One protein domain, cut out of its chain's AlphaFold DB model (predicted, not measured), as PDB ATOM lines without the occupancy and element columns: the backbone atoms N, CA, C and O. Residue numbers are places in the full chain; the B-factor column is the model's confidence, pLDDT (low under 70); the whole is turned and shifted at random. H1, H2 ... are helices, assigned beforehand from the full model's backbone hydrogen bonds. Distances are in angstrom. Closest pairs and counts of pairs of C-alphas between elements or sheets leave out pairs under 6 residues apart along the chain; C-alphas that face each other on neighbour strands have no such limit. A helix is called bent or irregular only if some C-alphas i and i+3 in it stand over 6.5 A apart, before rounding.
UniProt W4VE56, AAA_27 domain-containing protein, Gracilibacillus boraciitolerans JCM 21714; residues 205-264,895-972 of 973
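This is residues 205 to 264 and 895 to 972 of the 973 residues of the protein "AAA_27 domain-containing protein" of Gracilibacillus boraciitolerans JCM 21714 (UniProt W4VE56). The domain is a long, thin rod of paired helices: the long bent helix H1 runs along much of it, H4 packs along its first arm and H2 along its second, each running back against it. The short helix H3 crosses near the bend of H1, between H2 and H4 in the chain. The printed part has 138 residues with four named helices, H1, H2, H3 and H4 in that order, and no named strand; the class is all helix. It is extended, with a radius of gyration of the C-alphas of 25.1 A, and the C-alphas span 97 by 24 by 19 A along their three main axes.

H1, residues 205 to 258, was assigned as one helix by its hydrogen bonds but is bent: C-alphas 241 and 244 are 6.7 A apart. Its arm H1a, residues 205 to 241, begins with C-alpha 205 at (126.039, 147.795, 110.397) and is 53.3 A long from first to last C-alpha. Its arm H1b, residues 244 to 258, measures 21.3 A. After the cut, H2 takes residues 895 to 925, measures 45.1 A and begins with C-alpha 895 at (163.068, 142.920, 200.564). H3 takes residues 931 to 939, 12.5 A. H4, residues 943 to 971, measures 41.6 A and ends with C-alpha 971 at (126.001, 150.170, 124.672); it is irregular, with C-alphas 944 and 947 7.2 A apart.

H1a and H1b stand at a shallow tilt of 32 degrees. H1a and H4 touch, the closest C-alphas being those of Gly 215 and His 971 at 5.5 A, and run opposite ways at a shallow tilt of 22 degrees. H1b touches H2, which meets it with residues 908 to 922 alone; the closest C-alphas are those of Arg 256 and Lys 908, 5.6 A apart, and the two run opposite ways at a shallow tilt of 22 degrees. H2 touches H3 with residues 919 to 923 alone, closest at the C-alphas of Val 923 and Leu 931, 5.8 A, and about perpendicular at 85 degrees. H1a and H3 are close but not clearly touching, the closest C-alphas being those of Leu 239 and Ala 938 at 6.6 A. H4 is apart from H1b, H2 and H3. Every O i to N i+4 pair is within hydrogen-bond range in H1a, H1b and H3; in H2 26 of 27 are, and in H4 23 of 25.

The two C-alphas farthest apart are those of Trp 205 and Leu 895, 97.6 A. Residues 265 to 894 are not printed, and C-alphas 264 and 895 are 16.7 A apart across this cut. The links from H2 to H3 and from H3 to H4 are tight. The mean pLDDT of the printed part is 84.8, and residue 972 alone is under 70.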
ATOM      1  N   TRP A 205     125.939 148.977 109.530       76.12
ATOM      2  CA  TRP A 205     126.039 147.795 110.397       76.12
ATOM      3  C   TRP A 205     127.447 147.653 110.971       76.12
ATOM      4  O   TRP A 205     127.582 147.444 112.165       76.12
ATOM      5  N   LYS A 206     128.490 147.819 110.148       77.19
ATOM      6  CA  LYS A 206     129.883 147.795 110.617       77.19
ATOM      7  C   LYS A 206     130.196 148.930 111.583       77.19
ATOM      8  O   LYS A 206     130.917 148.697 112.540       77.19
ATOM      9  N   ASP A 207     129.665 150.124 111.348       81.94
ATOM     10  CA  ASP A 207     129.859 151.279 112.226       81.94
ATOM     11  C   ASP A 207     129.129 151.058 113.572       81.94
ATOM     12  O   ASP A 207     129.694 151.339 114.624       81.94
ATOM     13  N   LEU A 208     127.917 150.481 113.560       79.38
ATOM     14  CA  LEU A 208     127.186 150.066 114.771       79.38
ATOM     15  C   LEU A 208     127.875 148.908 115.507       79.38
ATOM     16  O   LEU A 208     127.978 148.941 116.726       79.38
ATOM     17  N   GLU A 209     128.376 147.908 114.781       81.62
ATOM     18  CA  GLU A 209     129.119 146.769 115.328       81.62
ATOM     19  C   GLU A 209     130.455 147.220 115.932       81.62
ATOM     20  O   GLU A 209     130.818 146.767 117.012       81.62
ATOM     21  N   GLN A 210     131.165 148.155 115.293       83.44
ATOM     22  CA  GLN A 210     132.357 148.769 115.878       83.44
ATOM     23  C   GLN A 210     132.021 149.588 117.122       83.44
ATOM     24  O   GLN A 210     132.676 149.399 118.138       83.44
ATOM     25  N   SER A 211     130.984 150.427 117.074       81.56
ATOM     26  CA  SER A 211     130.525 151.205 118.231       81.56
ATOM     27  C   SER A 211     130.147 150.306 119.416       81.56
ATOM     28  O   SER A 211     130.563 150.554 120.542       81.56
ATOM     29  N   TYR A 212     129.447 149.197 119.156       82.12
ATOM     30  CA  TYR A 212     129.107 148.196 120.167       82.12
ATOM     31  C   TYR A 212     130.349 147.504 120.750       82.12
ATOM     32  O   TYR A 212     130.491 147.422 121.966       82.12
ATOM     33  N   LEU A 213     131.280 147.046 119.903       83.38
ATOM     34  CA  LEU A 213     132.510 146.388 120.358       83.38
ATOM     35  C   LEU A 213     133.442 147.340 121.123       83.38
ATOM     36  O   LEU A 213     134.114 146.917 122.065       83.38
ATOM     37  N   ASP A 214     133.502 148.610 120.726       84.00
ATOM     38  CA  ASP A 214     134.272 149.637 121.426       84.00
ATOM     39  C   ASP A 214     133.604 150.009 122.761       84.00
ATOM     40  O   ASP A 214     134.301 150.131 123.770       84.00
ATOM     41  N   GLY A 215     132.268 150.071 122.808       83.69
ATOM     42  CA  GLY A 215     131.483 150.207 124.036       83.69
ATOM     43  C   GLY A 215     131.696 149.040 125.006       83.69
ATOM     44  O   GLY A 215     132.038 149.266 126.165       83.69
ATOM     45  N   GLU A 216     131.610 147.788 124.539       82.56
ATOM     46  CA  GLU A 216     131.898 146.596 125.356       82.56
ATOM     47  C   GLU A 216     133.323 146.612 125.918       82.56
ATOM     48  O   GLU A 216     133.535 146.321 127.099       82.56
ATOM     49  N   ARG A 217     134.316 146.984 125.096       85.69
ATOM     50  CA  ARG A 217     135.696 147.155 125.567       85.69
ATOM     51  C   ARG A 217     135.786 148.234 126.632       85.69
ATOM     52  O   ARG A 217     136.447 148.008 127.643       85.69
ATOM     53  N   LYS A 218     135.114 149.371 126.441       85.31
ATOM     54  CA  LYS A 218     135.182 150.476 127.395       85.31
ATOM     55  C   LYS A 218     134.504 150.140 128.721       85.31
ATOM     56  O   LYS A 218     135.057 150.440 129.774       85.31
ATOM     57  N   ILE A 219     133.381 149.424 128.684       85.12
ATOM     58  CA  ILE A 219     132.721 148.874 129.875       85.12
ATOM     59  C   ILE A 219     133.646 147.878 130.588       85.12
ATOM     60  O   ILE A 219     133.748 147.906 131.814       85.12
ATOM     61  N   ALA A 220     134.346 147.008 129.852       85.19
ATOM     62  CA  ALA A 220     135.296 146.062 130.439       85.19
ATOM     63  C   ALA A 220     136.502 146.765 131.093       85.19
ATOM     64  O   ALA A 220     136.890 146.389 132.202       85.19
ATOM     65  N   GLU A 221     137.051 147.805 130.455       88.31
ATOM     66  CA  GLU A 221     138.100 148.665 131.024       88.31
ATOM     67  C   GLU A 221     137.621 149.351 132.310       88.31
ATOM     68  O   GLU A 221     138.271 149.226 133.346       88.31
ATOM     69  N   LEU A 222     136.446 149.991 132.285       88.06
ATOM     70  CA  LEU A 222     135.861 150.660 133.453       88.06
ATOM     71  C   LEU A 222     135.574 149.675 134.594       88.06
ATOM     72  O   LEU A 222     135.855 149.974 135.752       88.06
ATOM     73  N   LYS A 223     135.087 148.463 134.297       85.19
ATOM     74  CA  LYS A 223     134.918 147.393 135.299       85.19
ATOM     75  C   LYS A 223     136.246 146.979 135.925       85.19
ATOM     76  O   LYS A 223     136.298 146.712 137.126       85.19
ATOM     77  N   GLN A 224     137.314 146.907 135.134       87.94
ATOM     78  CA  GLN A 224     138.645 146.590 135.642       87.94
ATOM     79  C   GLN A 224     139.202 147.730 136.508       87.94
ATOM     80  O   GLN A 224     139.743 147.455 137.578       87.94
ATOM     81  N   GLU A 225     139.031 148.988 136.096       87.94
ATOM     82  CA  GLU A 225     139.438 150.170 136.867       87.94
ATOM     83  C   GLU A 225     138.664 150.295 138.185       87.94
ATOM     84  O   GLU A 225     139.283 150.433 139.239       87.94
ATOM     85  N   LEU A 226     137.339 150.121 138.169       87.25
ATOM     86  CA  LEU A 226     136.508 150.097 139.377       87.25
ATOM     87  C   LEU A 226     136.915 148.979 140.338       87.25
ATOM     88  O   LEU A 226     136.934 149.178 141.552       87.25
ATOM     89  N   LYS A 227     137.288 147.808 139.811       87.56
ATOM     90  CA  LYS A 227     137.809 146.709 140.630       87.56
ATOM     91  C   LYS A 227     139.135 147.086 141.298       87.56
ATOM     92  O   LYS A 227     139.306 146.775 142.473       87.56
ATOM     93  N   MET A 228     140.048 147.742 140.577       87.94
ATOM     94  CA  MET A 228     141.321 148.214 141.138       87.94
ATOM     95  C   MET A 228     141.093 149.278 142.222       87.94
ATOM     96  O   MET A 228     141.599 149.124 143.334       87.94
ATOM     97  N   LEU A 229     140.249 150.280 141.957       88.12
ATOM     98  CA  LEU A 229     139.903 151.313 142.940       88.12
ATOM     99  C   LEU A 229     139.228 150.723 144.183       88.12
ATOM    100  O   LEU A 229     139.589 151.076 145.298       88.12
ATOM    101  N   SER A 230     138.319 149.760 144.020       84.56
ATOM    102  CA  SER A 230     137.674 149.075 145.149       84.56
ATOM    103  C   SER A 230     138.671 148.276 146.004       84.56
ATOM    104  O   SER A 230     138.555 148.239 147.236       84.56
ATOM    105  N   THR A 231     139.685 147.657 145.385       85.19
ATOM    106  CA  THR A 231     140.760 146.990 146.136       85.19
ATOM    107  C   THR A 231     141.635 147.977 146.907       85.19
ATOM    108  O   THR A 231     141.980 147.693 148.055       85.19
ATOM    109  N   GLU A 232     141.942 149.142 146.332       86.25
ATOM    110  CA  GLU A 232     142.699 150.200 147.013       86.25
ATOM    111  C   GLU A 232     141.884 150.845 148.143       86.25
ATOM    112  O   GLU A 232     142.384 150.983 149.257       86.25
ATOM    113  N   GLU A 233     140.597 151.120 147.928       85.69
ATOM    114  CA  GLU A 233     139.675 151.632 148.951       85.69
ATOM    115  C   GLU A 233     139.578 150.667 150.145       85.69
ATOM    116  O   GLU A 233     139.625 151.077 151.307       85.69
ATOM    117  N   THR A 234     139.505 149.358 149.880       86.00
ATOM    118  CA  THR A 234     139.500 148.325 150.929       86.00
ATOM    119  C   THR A 234     140.815 148.308 151.712       86.00
ATOM    120  O   THR A 234     140.798 148.133 152.934       86.00
ATOM    121  N   LYS A 235     141.951 148.516 151.030       86.50
ATOM    122  CA  LYS A 235     143.269 148.668 151.660       86.50
ATOM    123  C   LYS A 235     143.305 149.892 152.581       86.50
ATOM    124  O   LYS A 235     143.625 149.738 153.759       86.50
ATOM    125  N   TYR A 236     142.922 151.076 152.103       87.81
ATOM    126  CA  TYR A 236     142.944 152.298 152.917       87.81
ATOM    127  C   TYR A 236     141.924 152.264 154.067       87.81
ATOM    128  O   TYR A 236     142.229 152.708 155.173       87.81
ATOM    129  N   ARG A 237     140.754 151.633 153.880       86.25
ATOM    130  CA  ARG A 237     139.774 151.419 154.961       86.25
ATOM    131  C   ARG A 237     140.326 150.514 156.062       86.25
ATOM    132  O   ARG A 237     140.107 150.790 157.240       86.25
ATOM    133  N   ARG A 238     141.050 149.453 155.686       88.50
ATOM    134  CA  ARG A 238     141.759 148.587 156.637       88.50
ATOM    135  C   ARG A 238     142.833 149.377 157.380       88.50
ATOM    136  O   ARG A 238     142.846 149.339 158.606       88.50
ATOM    137  N   LEU A 239     143.665 150.132 156.663       86.88
ATOM    138  CA  LEU A 239     144.719 150.963 157.254       86.88
ATOM    139  C   LEU A 239     144.162 151.976 158.259       86.88
ATOM    140  O   LEU A 239     144.670 152.065 159.374       86.88
ATOM    141  N   LYS A 240     143.049 152.644 157.942       86.69
ATOM    142  CA  LYS A 240     142.352 153.551 158.868       86.69
ATOM    143  C   LYS A 240     141.982 152.882 160.197       86.69
ATOM    144  O   LYS A 240     142.006 153.522 161.246       86.69
ATOM    145  N   GLN A 241     141.637 151.596 160.171       86.50
ATOM    146  CA  GLN A 241     141.242 150.842 161.360       86.50
ATOM    147  C   GLN A 241     142.428 150.202 162.098       86.50
ATOM    148  O   GLN A 241     142.378 150.067 163.324       86.50
ATOM    149  N   THR A 242     143.485 149.801 161.387       88.94
ATOM    150  CA  THR A 242     144.648 149.117 161.972       88.94
ATOM    151  C   THR A 242     145.722 150.082 162.471       88.94
ATOM    152  O   THR A 242     146.319 149.803 163.510       88.94
ATOM    153  N   LEU A 243     145.937 151.235 161.827       87.88
ATOM    154  CA  LEU A 243     146.988 152.200 162.190       87.88
ATOM    155  C   LEU A 243     146.919 152.691 163.649       87.88
ATOM    156  O   LEU A 243     147.943 152.617 164.334       87.88
ATOM    157  N   PRO A 244     145.754 153.099 164.199       87.12
ATOM    158  CA  PRO A 244     145.671 153.503 165.605       87.12
ATOM    159  C   PRO A 244     146.021 152.362 166.571       87.12
ATOM    160  O   PRO A 244     146.652 152.580 167.604       87.12
ATOM    161  N   LYS A 245     145.646 151.124 166.224       88.19
ATOM    162  CA  LYS A 245     145.956 149.935 167.029       88.19
ATOM    163  C   LYS A 245     147.438 149.568 166.946       88.19
ATOM    164  O   LYS A 245     148.026 149.198 167.956       88.19
ATOM    165  N   ILE A 246     148.057 149.721 165.776       89.00
ATOM    166  CA  ILE A 246     149.500 149.525 165.577       89.00
ATOM    167  C   ILE A 246     150.300 150.570 166.371       89.00
ATOM    168  O   ILE A 246     151.283 150.217 167.020       89.00
ATOM    169  N   ALA A 247     149.846 151.826 166.415       86.62
ATOM    170  CA  ALA A 247     150.452 152.859 167.256       86.62
ATOM    171  C   ALA A 247     150.366 152.508 168.755       86.62
ATOM    172  O   ALA A 247     151.380 152.548 169.452       86.62
ATOM    173  N   LEU A 248     149.192 152.075 169.233       87.56
ATOM    174  CA  LEU A 248     149.011 151.593 170.610       87.56
ATOM    175  C   LEU A 248     149.886 150.368 170.916       87.56
ATOM    176  O   LEU A 248     150.466 150.277 171.996       87.56
ATOM    177  N   ARG A 249     150.020 149.435 169.965       90.75
ATOM    178  CA  ARG A 249     150.916 148.276 170.080       90.75
ATOM    179  C   ARG A 249     152.360 148.727 170.280       90.75
ATOM    180  O   ARG A 249     153.015 148.242 171.198       90.75
ATOM    181  N   ASN A 250     152.842 149.651 169.452       89.12
ATOM    182  CA  ASN A 250     154.206 150.168 169.542       89.12
ATOM    183  C   ASN A 250     154.437 150.906 170.869       89.12
ATOM    184  O   ASN A 250     155.436 150.650 171.531       89.12
ATOM    185  N   GLU A 251     153.468 151.700 171.335       90.00
ATOM    186  CA  GLU A 251     153.528 152.347 172.652       90.00
ATOM    187  C   GLU A 251     153.639 151.323 173.797       90.00
ATOM    188  O   GLU A 251     154.431 151.497 174.724       90.00
ATOM    189  N   MET A 252     152.867 150.228 173.756       89.25
ATOM    190  CA  MET A 252     152.957 149.172 174.773       89.25
ATOM    191  C   MET A 252     154.266 148.378 174.673       89.25
ATOM    192  O   MET A 252     154.799 147.960 175.703       89.25
ATOM    193  N   ILE A 253     154.802 148.181 173.464       90.00
ATOM    194  CA  ILE A 253     156.122 147.573 173.247       90.00
ATOM    195  C   ILE A 253     157.217 148.452 173.847       90.00
ATOM    196  O   ILE A 253     158.068 147.926 174.562       90.00
ATOM    197  N   ASP A 254     157.167 149.766 173.635       89.50
ATOM    198  CA  ASP A 254     158.127 150.709 174.209       89.50
ATOM    199  C   ASP A 254     158.044 150.720 175.742       89.50
ATOM    200  O   ASP A 254     159.060 150.533 176.412       89.50
ATOM    201  N   LYS A 255     156.833 150.783 176.314       87.25
ATOM    202  CA  LYS A 255     156.621 150.657 177.772       87.25
ATOM    203  C   LYS A 255     157.121 149.325 178.333       87.25
ATOM    204  O   LYS A 255     157.666 149.267 179.432       87.25
ATOM    205  N   ARG A 256     156.972 148.225 177.588       89.25
ATOM    206  CA  ARG A 256     157.534 146.919 177.968       89.25
ATOM    207  C   ARG A 256     159.062 146.913 177.876       89.25
ATOM    208  O   ARG A 256     159.706 146.264 178.699       89.25
ATOM    209  N   LYS A 257     159.634 147.612 176.895       87.69
ATOM    210  CA  LYS A 257     161.080 147.737 176.680       87.69
ATOM    211  C   LYS A 257     161.753 148.568 177.773       87.69
ATOM    212  O   LYS A 257     162.842 148.215 178.211       87.69
ATOM    213  N   GLU A 258     161.081 149.586 178.308       88.25
ATOM    214  CA  GLU A 258     161.533 150.291 179.521       88.25
ATOM    215  C   GLU A 258     161.719 149.334 180.718       88.25
ATOM    216  O   GLU A 258     162.587 149.550 181.564       88.25
ATOM    217  N   LEU A 259     160.966 148.227 180.750       86.88
ATOM    218  CA  LEU A 259     161.028 147.167 181.763       86.88
ATOM    219  C   LEU A 259     161.816 145.923 181.294       86.88
ATOM    220  O   LEU A 259     161.703 144.842 181.880       86.88
ATOM    221  N   GLU A 260     162.627 146.025 180.236       80.12
ATOM    222  CA  GLU A 260     163.341 144.885 179.642       80.12
ATOM    223  C   GLU A 260     164.268 144.186 180.646       80.12
ATOM    224  O   GLU A 260     164.235 142.960 180.760       80.12
ATOM    225  N   ASN A 261     164.984 144.967 181.458       81.50
ATOM    226  CA  ASN A 261     165.934 144.469 182.457       81.50
ATOM    227  C   ASN A 261     165.278 143.925 183.740       81.50
ATOM    228  O   ASN A 261     165.981 143.433 184.619       81.50
ATOM    229  N   VAL A 262     163.948 144.007 183.867       84.62
ATOM    230  CA  VAL A 262     163.214 143.465 185.018       84.62
ATOM    231  C   VAL A 262     163.010 141.954 184.823       84.62
ATOM    232  O   VAL A 262     162.422 141.559 183.806       84.62
ATOM    233  N   PRO A 263     163.477 141.092 185.744       81.19
ATOM    234  CA  PRO A 263     163.266 139.649 185.651       81.19
ATOM    235  C   PRO A 263     161.773 139.299 185.742       81.19
ATOM    236  O   PRO A 263     161.036 139.897 186.523       81.19
ATOM    237  N   GLU A 264     161.313 138.343 184.927       78.44
ATOM    238  CA  GLU A 264     159.927 137.854 184.982       78.44
ATOM    239  C   GLU A 264     159.768 136.915 186.185       78.44
ATOM    240  O   GLU A 264     160.180 135.756 186.154       78.44
ATOM    241  N   LEU A 895     164.512 143.145 200.629       82.75
ATOM    242  CA  LEU A 895     163.068 142.920 200.564       82.75
ATOM    243  C   LEU A 895     162.305 144.121 199.974       82.75
ATOM    244  O   LEU A 895     161.289 143.937 199.313       82.75
ATOM    245  N   GLU A 896     162.810 145.339 200.184       82.50
ATOM    246  CA  GLU A 896     162.250 146.567 199.601       82.50
ATOM    247  C   GLU A 896     162.503 146.657 198.089       82.50
ATOM    248  O   GLU A 896     161.676 147.179 197.340       82.50
ATOM    249  N   GLU A 897     163.649 146.160 197.620       84.81
ATOM    250  CA  GLU A 897     163.931 146.035 196.189       84.81
ATOM    251  C   GLU A 897     163.076 144.938 195.556       84.81
ATOM    252  O   GLU A 897     162.536 145.162 194.474       84.81
ATOM    253  N   LEU A 898     162.875 143.811 196.249       86.25
ATOM    254  CA  LEU A 898     161.998 142.731 195.799       86.25
ATOM    255  C   LEU A 898     160.574 143.233 195.530       86.25
ATOM    256  O   LEU A 898     160.039 142.968 194.463       86.25
ATOM    257  N   GLU A 899     159.994 144.032 196.431       85.06
ATOM    258  CA  GLU A 899     158.662 144.625 196.231       85.06
ATOM    259  C   GLU A 899     158.593 145.518 194.980       85.06
ATOM    260  O   GLU A 899     157.616 145.491 194.227       85.06
ATOM    261  N   LYS A 900     159.646 146.298 194.708       85.31
ATOM    262  CA  LYS A 900     159.714 147.138 193.500       85.31
ATOM    263  C   LYS A 900     159.843 146.293 192.233       85.31
ATOM    264  O   LYS A 900     159.205 146.610 191.229       85.31
ATOM    265  N   VAL A 901     160.643 145.226 192.279       86.62
ATOM    266  CA  VAL A 901     160.813 144.280 191.167       86.62
ATOM    267  C   VAL A 901     159.526 143.487 190.921       86.62
ATOM    268  O   VAL A 901     159.162 143.297 189.767       86.62
ATOM    269  N   GLU A 902     158.785 143.099 191.964       85.19
ATOM    270  CA  GLU A 902     157.465 142.454 191.869       85.19
ATOM    271  C   GLU A 902     156.463 143.344 191.124       85.19
ATOM    272  O   GLU A 902     155.861 142.911 190.137       85.19
ATOM    273  N   ILE A 903     156.339 144.613 191.531       85.31
ATOM    274  CA  ILE A 903     155.454 145.586 190.873       85.31
ATOM    275  C   ILE A 903     155.856 145.772 189.406       85.31
ATOM    276  O   ILE A 903     155.003 145.721 188.518       85.31
ATOM    277  N   ALA A 904     157.150 145.951 189.136       86.25
ATOM    278  CA  ALA A 904     157.660 146.141 187.783       86.25
ATOM    279  C   ALA A 904     157.492 144.881 186.907       86.25
ATOM    280  O   ALA A 904     157.147 144.985 185.731       86.25
ATOM    281  N   SER A 905     157.664 143.682 187.474       86.62
ATOM    282  CA  SER A 905     157.451 142.399 186.793       86.62
ATOM    283  C   SER A 905     155.970 142.188 186.456       86.62
ATOM    284  O   SER A 905     155.640 141.790 185.337       86.62
ATOM    285  N   ASN A 906     155.059 142.521 187.377       85.31
ATOM    286  CA  ASN A 906     153.615 142.471 187.131       85.31
ATOM    287  C   ASN A 906     153.185 143.489 186.062       85.31
ATOM    288  O   ASN A 906     152.416 143.153 185.161       85.31
ATOM    289  N   GLN A 907     153.736 144.708 186.087       86.75
ATOM    290  CA  GLN A 907     153.512 145.701 185.031       86.75
ATOM    291  C   GLN A 907     154.008 145.200 183.667       86.75
ATOM    292  O   GLN A 907     153.260 145.266 182.689       86.75
ATOM    293  N   LYS A 908     155.212 144.617 183.604       87.06
ATOM    294  CA  LYS A 908     155.776 144.006 182.389       87.06
ATOM    295  C   LYS A 908     154.883 142.896 181.830       87.06
ATOM    296  O   LYS A 908     154.661 142.856 180.618       87.06
ATOM    297  N   ARG A 909     154.326 142.033 182.691       84.88
ATOM    298  CA  ARG A 909     153.361 140.995 182.288       84.88
ATOM    299  C   ARG A 909     152.067 141.608 181.748       84.88
ATOM    300  O   ARG A 909     151.643 141.237 180.658       84.88
ATOM    301  N   SER A 910     151.524 142.625 182.421       88.12
ATOM    302  CA  SER A 910     150.316 143.324 181.962       88.12
ATOM    303  C   SER A 910     150.497 143.985 180.587       88.12
ATOM    304  O   SER A 910     149.579 143.985 179.771       88.12
ATOM    305  N   TYR A 911     151.689 144.522 180.287       89.94
ATOM    306  CA  TYR A 911     151.986 145.058 178.957       89.94
ATOM    307  C   TYR A 911     152.100 143.951 177.910       89.94
ATOM    308  O   TYR A 911     151.617 144.134 176.800       89.94
ATOM    309  N   LYS A 912     152.672 142.788 178.248       88.31
ATOM    310  CA  LYS A 912     152.727 141.620 177.351       88.31
ATOM    311  C   LYS A 912     151.328 141.112 176.986       88.31
ATOM    312  O   LYS A 912     151.076 140.857 175.813       88.31
ATOM    313  N   GLU A 913     150.423 141.025 177.957       88.00
ATOM    314  CA  GLU A 913     149.018 140.656 177.733       88.00
ATOM    315  C   GLU A 913     148.290 141.694 176.873       88.00
ATOM    316  O   GLU A 913     147.652 141.336 175.887       88.00
ATOM    317  N   LYS A 914     148.454 142.991 177.174       88.81
ATOM    318  CA  LYS A 914     147.884 144.075 176.359       88.81
ATOM    319  C   LYS A 914     148.408 144.070 174.924       88.81
ATOM    320  O   LYS A 914     147.627 144.303 174.013       88.81
ATOM    321  N   ILE A 915     149.698 143.795 174.714       90.38
ATOM    322  CA  ILE A 915     150.273 143.646 173.368       90.38
ATOM    323  C   ILE A 915     149.590 142.487 172.638       90.38
ATOM    324  O   ILE A 915     149.138 142.693 171.521       90.38
ATOM    325  N   SER A 916     149.452 141.320 173.279       88.75
ATOM    326  CA  SER A 916     148.776 140.158 172.681       88.75
ATOM    327  C   SER A 916     147.327 140.475 172.302       88.75
ATOM    328  O   SER A 916     146.904 140.169 171.193       88.75
ATOM    329  N   GLN A 917     146.583 141.152 173.184       89.19
ATOM    330  CA  GLN A 917     145.202 141.553 172.910       89.19
ATOM    331  C   GLN A 917     145.114 142.542 171.739       89.19
ATOM    332  O   GLN A 917     144.268 142.394 170.862       89.19
ATOM    333  N   ILE A 918     146.001 143.541 171.696       89.62
ATOM    334  CA  ILE A 918     146.044 144.514 170.597       89.62
ATOM    335  C   ILE A 918     146.439 143.822 169.281       89.62
ATOM    336  O   ILE A 918     145.906 144.165 168.229       89.62
ATOM    337  N   GLU A 919     147.344 142.840 169.313       89.81
ATOM    338  CA  GLU A 919     147.726 142.041 168.141       89.81
ATOM    339  C   GLU A 919     146.553 141.208 167.601       89.81
ATOM    340  O   GLU A 919     146.315 141.215 166.392       89.81
ATOM    341  N   GLU A 920     145.774 140.564 168.475       87.19
ATOM    342  CA  GLU A 920     144.529 139.877 168.099       87.19
ATOM    343  C   GLU A 920     143.509 140.850 167.489       87.19
ATOM    344  O   GLU A 920     142.933 140.575 166.433       87.19
ATOM    345  N   ASP A 921     143.349 142.029 168.090       86.06
ATOM    346  CA  ASP A 921     142.456 143.085 167.615       86.06
ATOM    347  C   ASP A 921     142.885 143.685 166.261       86.06
ATOM    348  O   ASP A 921     142.033 144.177 165.510       86.06
ATOM    349  N   ILE A 922     144.188 143.699 165.956       87.69
ATOM    350  CA  ILE A 922     144.737 144.107 164.652       87.69
ATOM    351  C   ILE A 922     144.421 143.037 163.605       87.69
ATOM    352  O   ILE A 922     143.916 143.369 162.533       87.69
ATOM    353  N   VAL A 923     144.661 141.758 163.914       87.00
ATOM    354  CA  VAL A 923     144.399 140.640 162.992       87.00
ATOM    355  C   VAL A 923     142.901 140.485 162.715       87.00
ATOM    356  O   VAL A 923     142.510 140.308 161.562       87.00
ATOM    357  N   GLY A 924     142.052 140.627 163.738       84.31
ATOM    358  CA  GLY A 924     140.596 140.528 163.605       84.31
ATOM    359  C   GLY A 924     139.989 141.578 162.668       84.31
ATOM    360  O   GLY A 924     138.999 141.304 161.995       84.31
ATOM    361  N   VAL A 925     140.610 142.756 162.571       83.38
ATOM    362  CA  VAL A 925     140.186 143.849 161.675       83.38
ATOM    363  C   VAL A 925     141.011 143.883 160.372       83.38
ATOM    364  O   VAL A 925     140.694 144.596 159.425       83.38
ATOM    365  N   GLY A 926     142.047 143.047 160.271       79.06
ATOM    366  CA  GLY A 926     142.992 142.978 159.156       79.06
ATOM    367  C   GLY A 926     142.496 142.273 157.889       79.06
ATOM    368  O   GLY A 926     143.298 142.033 156.987       79.06
ATOM    369  N   ASN A 927     141.204 141.928 157.793       76.56
ATOM    370  CA  ASN A 927     140.570 141.302 156.621       76.56
ATOM    371  C   ASN A 927     141.329 140.072 156.062       76.56
ATOM    372  O   ASN A 927     141.443 139.904 154.849       76.56
ATOM    373  N   GLY A 928     141.850 139.209 156.946       76.69
ATOM    374  CA  GLY A 928     142.504 137.942 156.583       76.69
ATOM    375  C   GLY A 928     144.017 138.006 156.329       76.69
ATOM    376  O   GLY A 928     144.603 136.980 155.985       76.69
ATOM    377  N   LEU A 929     144.654 139.169 156.509       83.06
ATOM    378  CA  LEU A 929     146.116 139.313 156.485       83.06
ATOM    379  C   LEU A 929     146.749 138.927 157.828       83.06
ATOM    380  O   LEU A 929     146.128 139.045 158.887       83.06
ATOM    381  N   THR A 930     148.006 138.487 157.791       88.06
ATOM    382  CA  THR A 930     148.776 138.224 159.013       88.06
ATOM    383  C   THR A 930     149.233 139.529 159.665       88.06
ATOM    384  O   THR A 930     149.354 140.561 159.005       88.06
ATOM    385  N   LEU A 931     149.545 139.485 160.964       86.38
ATOM    386  CA  LEU A 931     150.075 140.640 161.695       86.38
ATOM    387  C   LEU A 931     151.302 141.255 160.994       86.38
ATOM    388  O   LEU A 931     151.380 142.469 160.864       86.38
ATOM    389  N   GLU A 932     152.226 140.432 160.490       85.69
ATOM    390  CA  GLU A 932     153.413 140.909 159.765       85.69
ATOM    391  C   GLU A 932     153.053 141.665 158.480       85.69
ATOM    392  O   GLU A 932     153.614 142.723 158.212       85.69
ATOM    393  N   GLN A 933     152.081 141.167 157.711       85.25
ATOM    394  CA  GLN A 933     151.626 141.827 156.484       85.25
ATOM    395  C   GLN A 933     150.969 143.181 156.780       85.25
ATOM    396  O   GLN A 933     151.204 144.143 156.056       85.25
ATOM    397  N   LEU A 934     150.191 143.268 157.863       86.50
ATOM    398  CA  LEU A 934     149.530 144.504 158.294       86.50
ATOM    399  C   LEU A 934     150.522 145.551 158.809       86.50
ATOM    400  O   LEU A 934     150.309 146.742 158.602       86.50
ATOM    401  N   LEU A 935     151.597 145.116 159.475       86.19
ATOM    402  CA  LEU A 935     152.656 146.005 159.953       86.19
ATOM    403  C   LEU A 935     153.475 146.583 158.794       86.19
ATOM    404  O   LEU A 935     153.702 147.787 158.770       86.19
ATOM    405  N   VAL A 936     153.854 145.760 157.810       86.69
ATOM    406  CA  VAL A 936     154.561 146.239 156.606       86.69
ATOM    407  C   VAL A 936     153.690 147.218 155.816       86.69
ATOM    408  O   VAL A 936     154.156 148.277 155.411       86.69
ATOM    409  N   GLU A 937     152.402 146.909 155.652       83.75
ATOM    410  CA  GLU A 937     151.468 147.784 154.936       83.75
ATOM    411  C   GLU A 937     151.260 149.136 155.644       83.75
ATOM    412  O   GLU A 937     151.081 150.166 154.991       83.75
ATOM    413  N   ALA A 938     151.317 149.139 156.978       83.88
ATOM    414  CA  ALA A 938     151.265 150.345 157.793       83.88
ATOM    415  C   ALA A 938     152.551 151.184 157.714       83.88
ATOM    416  O   ALA A 938     152.460 152.407 157.738       83.88
ATOM    417  N   GLU A 939     153.730 150.564 157.611       82.00
ATOM    418  CA  GLU A 939     155.012 151.279 157.485       82.00
ATOM    419  C   GLU A 939     155.179 151.979 156.129       82.00
ATOM    420  O   GLU A 939     155.822 153.024 156.047       82.00
ATOM    421  N   GLU A 940     154.596 151.425 155.065       80.38
ATOM    422  CA  GLU A 940     154.666 151.988 153.712       80.38
ATOM    423  C   GLU A 940     153.673 153.141 153.465       80.38
ATOM    424  O   GLU A 940     153.750 153.790 152.420       80.38
ATOM    425  N   THR A 941     152.750 153.410 154.399       77.25
ATOM    426  CA  THR A 941     151.660 154.382 154.211       77.25
ATOM    427  C   THR A 941     151.778 155.565 155.174       77.25
ATOM    428  O   THR A 941     151.971 155.385 156.374       77.25
ATOM    429  N   ASP A 942     151.608 156.788 154.667       79.00
ATOM    430  CA  ASP A 942     151.550 157.994 155.498       79.00
ATOM    431  C   ASP A 942     150.181 158.108 156.193       79.00
ATOM    432  O   ASP A 942     149.139 158.181 155.538       79.00
ATOM    433  N   ILE A 943     150.189 158.116 157.528       75.19
ATOM    434  CA  ILE A 943     148.996 158.111 158.386       75.19
ATOM    435  C   ILE A 943     148.118 159.341 158.124       75.19
ATOM    436  O   ILE A 943     146.892 159.220 158.126       75.19
ATOM    437  N   ASP A 944     148.731 160.495 157.850       76.94
ATOM    438  CA  ASP A 944     148.018 161.763 157.664       76.94
ATOM    439  C   ASP A 944     147.308 161.846 156.300       76.94
ATOM    440  O   ASP A 944     146.435 162.693 156.102       76.94
ATOM    441  N   LEU A 945     147.646 160.951 155.364       80.25
ATOM    442  CA  LEU A 945     147.063 160.901 154.021       80.25
ATOM    443  C   LEU A 945     145.973 159.834 153.868       80.25
ATOM    444  O   LEU A 945     145.227 159.888 152.898       80.25
ATOM    445  N   VAL A 946     145.817 158.900 154.813       84.94
ATOM    446  CA  VAL A 946     144.865 157.776 154.681       84.94
ATOM    447  C   VAL A 946     143.419 158.237 154.499       84.94
ATOM    448  O   VAL A 946     142.707 157.674 153.671       84.94
ATOM    449  N   ASP A 947     142.978 159.247 155.252       82.62
ATOM    450  CA  ASP A 947     141.620 159.785 155.116       82.62
ATOM    451  C   ASP A 947     141.433 160.522 153.781       82.62
ATOM    452  O   ASP A 947     140.404 160.360 153.132       82.62
ATOM    453  N   HIS A 948     142.451 161.263 153.336       84.75
ATOM    454  CA  HIS A 948     142.425 161.982 152.063       84.75
ATOM    455  C   HIS A 948     142.410 161.031 150.856       84.75
ATOM    456  O   HIS A 948     141.577 161.189 149.970       84.75
ATOM    457  N   GLU A 949     143.274 160.015 150.851       86.00
ATOM    458  CA  GLU A 949     143.347 158.981 149.810       86.00
ATOM    459  C   GLU A 949     142.056 158.154 149.752       86.00
ATOM    460  O   GLU A 949     141.567 157.825 148.673       86.00
ATOM    461  N   LEU A 950     141.450 157.847 150.906       87.44
ATOM    462  CA  LEU A 950     140.166 157.148 150.952       87.44
ATOM    463  C   LEU A 950     139.032 157.998 150.357       87.44
ATOM    464  O   LEU A 950     138.211 157.463 149.608       87.44
ATOM    465  N   ASP A 951     138.999 159.299 150.646       84.75
ATOM    466  CA  ASP A 951     138.012 160.223 150.082       84.75
ATOM    467  C   ASP A 951     138.213 160.411 148.564       84.75
ATOM    468  O   ASP A 951     137.240 160.342 147.807       84.75
ATOM    469  N   GLU A 952     139.458 160.563 148.089       88.19
ATOM    470  CA  GLU A 952     139.764 160.657 146.652       88.19
ATOM    471  C   GLU A 952     139.414 159.370 145.893       88.19
ATOM    472  O   GLU A 952     138.801 159.429 144.823       88.19
ATOM    473  N   LEU A 953     139.748 158.196 146.442       89.00
ATOM    474  CA  LEU A 953     139.404 156.905 145.842       89.00
ATOM    475  C   LEU A 953     137.890 156.683 145.797       89.00
ATOM    476  O   LEU A 953     137.386 156.168 144.799       89.00
ATOM    477  N   THR A 954     137.165 157.097 146.840       85.31
ATOM    478  CA  THR A 954     135.697 156.999 146.883       85.31
ATOM    479  C   THR A 954     135.070 157.901 145.821       85.31
ATOM    480  O   THR A 954     134.266 157.426 145.022       85.31
ATOM    481  N   HIS A 955     135.504 159.163 145.730       86.56
ATOM    482  CA  HIS A 955     135.027 160.100 144.710       86.56
ATOM    483  C   HIS A 955     135.306 159.592 143.291       86.56
ATOM    484  O   HIS A 955     134.420 159.574 142.440       86.56
ATOM    485  N   LYS A 956     136.533 159.127 143.034       87.19
ATOM    486  CA  LYS A 956     136.943 158.623 141.719       87.19
ATOM    487  C   LYS A 956     136.211 157.339 141.332       87.19
ATOM    488  O   LYS A 956     135.900 157.140 140.161       87.19
ATOM    489  N   ARG A 957     135.926 156.463 142.299       87.81
ATOM    490  CA  ARG A 957     135.102 155.270 142.079       87.81
ATOM    491  C   ARG A 957     133.676 155.666 141.713       87.81
ATOM    492  O   ARG A 957     133.155 155.123 140.750       87.81
ATOM    493  N   ASP A 958     133.071 156.596 142.443       85.06
ATOM    494  CA  ASP A 958     131.689 157.020 142.197       85.06
ATOM    495  C   ASP A 958     131.557 157.737 140.836       85.06
ATOM    496  O   ASP A 958     130.607 157.478 140.097       85.06
ATOM    497  N   GLU A 959     132.554 158.536 140.433       87.56
ATOM    498  CA  GLU A 959     132.634 159.102 139.077       87.56
ATOM    499  C   GLU A 959     132.751 158.015 137.993       87.56
ATOM    500  O   GLU A 959     132.005 158.038 137.014       87.56
ATOM    501  N   LEU A 960     133.663 157.044 138.145       87.06
ATOM    502  CA  LEU A 960     133.835 155.966 137.161       87.06
ATOM    503  C   LEU A 960     132.655 154.984 137.129       87.06
ATOM    504  O   LEU A 960     132.398 154.396 136.079       87.06
ATOM    505  N   ASP A 961     131.937 154.796 138.238       84.44
ATOM    506  CA  ASP A 961     130.719 153.980 138.297       84.44
ATOM    507  C   ASP A 961     129.563 154.693 137.590       84.44
ATOM    508  O   ASP A 961     128.841 154.057 136.822       84.44
ATOM    509  N   GLY A 962     129.476 156.022 137.737       84.19
ATOM    510  CA  GLY A 962     128.607 156.881 136.934       84.19
ATOM    511  C   GLY A 962     128.890 156.740 135.438       84.19
ATOM    512  O   GLY A 962     127.990 156.386 134.677       84.19
ATOM    513  N   PHE A 963     130.154 156.890 135.019       83.69
ATOM    514  CA  PHE A 963     130.539 156.682 133.619       83.69
ATOM    515  C   PHE A 963     130.267 155.250 133.145       83.69
ATOM    516  O   PHE A 963     129.761 155.063 132.042       83.69
ATOM    517  N   ARG A 964     130.547 154.216 133.952       86.56
ATOM    518  CA  ARG A 964     130.211 152.829 133.584       86.56
ATOM    519  C   ARG A 964     128.712 152.685 133.351       86.56
ATOM    520  O   ARG A 964     128.335 152.072 132.360       86.56
ATOM    521  N   SER A 965     127.883 153.230 134.242       81.94
ATOM    522  CA  SER A 965     126.425 153.156 134.143       81.94
ATOM    523  C   SER A 965     125.904 153.857 132.888       81.94
ATOM    524  O   SER A 965     125.027 153.316 132.223       81.94
ATOM    525  N   GLU A 966     126.460 155.016 132.528       81.31
ATOM    526  CA  GLU A 966     126.131 155.709 131.275       81.31
ATOM    527  C   GLU A 966     126.525 154.867 130.048       81.31
ATOM    528  O   GLU A 966     125.698 154.627 129.172       81.31
ATOM    529  N   PHE A 967     127.745 154.314 130.015       79.69
ATOM    530  CA  PHE A 967     128.199 153.451 128.915       79.69
ATOM    531  C   PHE A 967     127.425 152.121 128.831       79.69
ATOM    532  O   PHE A 967     127.176 151.626 127.731       79.69
ATOM    533  N   GLU A 968     127.021 151.534 129.961       79.81
ATOM    534  CA  GLU A 968     126.149 150.351 130.006       79.81
ATOM    535  C   GLU A 968     124.728 150.669 129.517       79.81
ATOM    536  O   GLU A 968     124.104 149.801 128.918       79.81
ATOM    537  N   GLN A 969     124.225 151.894 129.692       77.06
ATOM    538  CA  GLN A 969     122.945 152.318 129.111       77.06
ATOM    539  C   GLN A 969     123.043 152.625 127.608       77.06
ATOM    540  O   GLN A 969     122.103 152.345 126.868       77.06
ATOM    541  N   GLU A 970     124.164 153.184 127.141       75.25
ATOM    542  CA  GLU A 970     124.370 153.511 125.722       75.25
ATOM    543  C   GLU A 970     124.728 152.288 124.856       75.25
ATOM    544  O   GLU A 970     124.370 152.240 123.676       75.25
ATOM    545  N   HIS A 971     125.427 151.297 125.422       70.94
ATOM    546  CA  HIS A 971     126.001 150.170 124.672       70.94
ATOM    547  C   HIS A 971     125.778 148.783 125.299       70.94
ATOM    548  O   HIS A 971     126.136 147.778 124.679       70.94
ATOM    549  N   GLY A 972     125.220 148.697 126.509       57.22
ATOM    550  CA  GLY A 972     124.890 147.432 127.172       57.22
ATOM    551  C   GLY A 972     123.540 146.872 126.717       57.22
ATOM    552  O   GLY A 972     122.646 147.612 126.320       57.22
TER     553      GLY A 972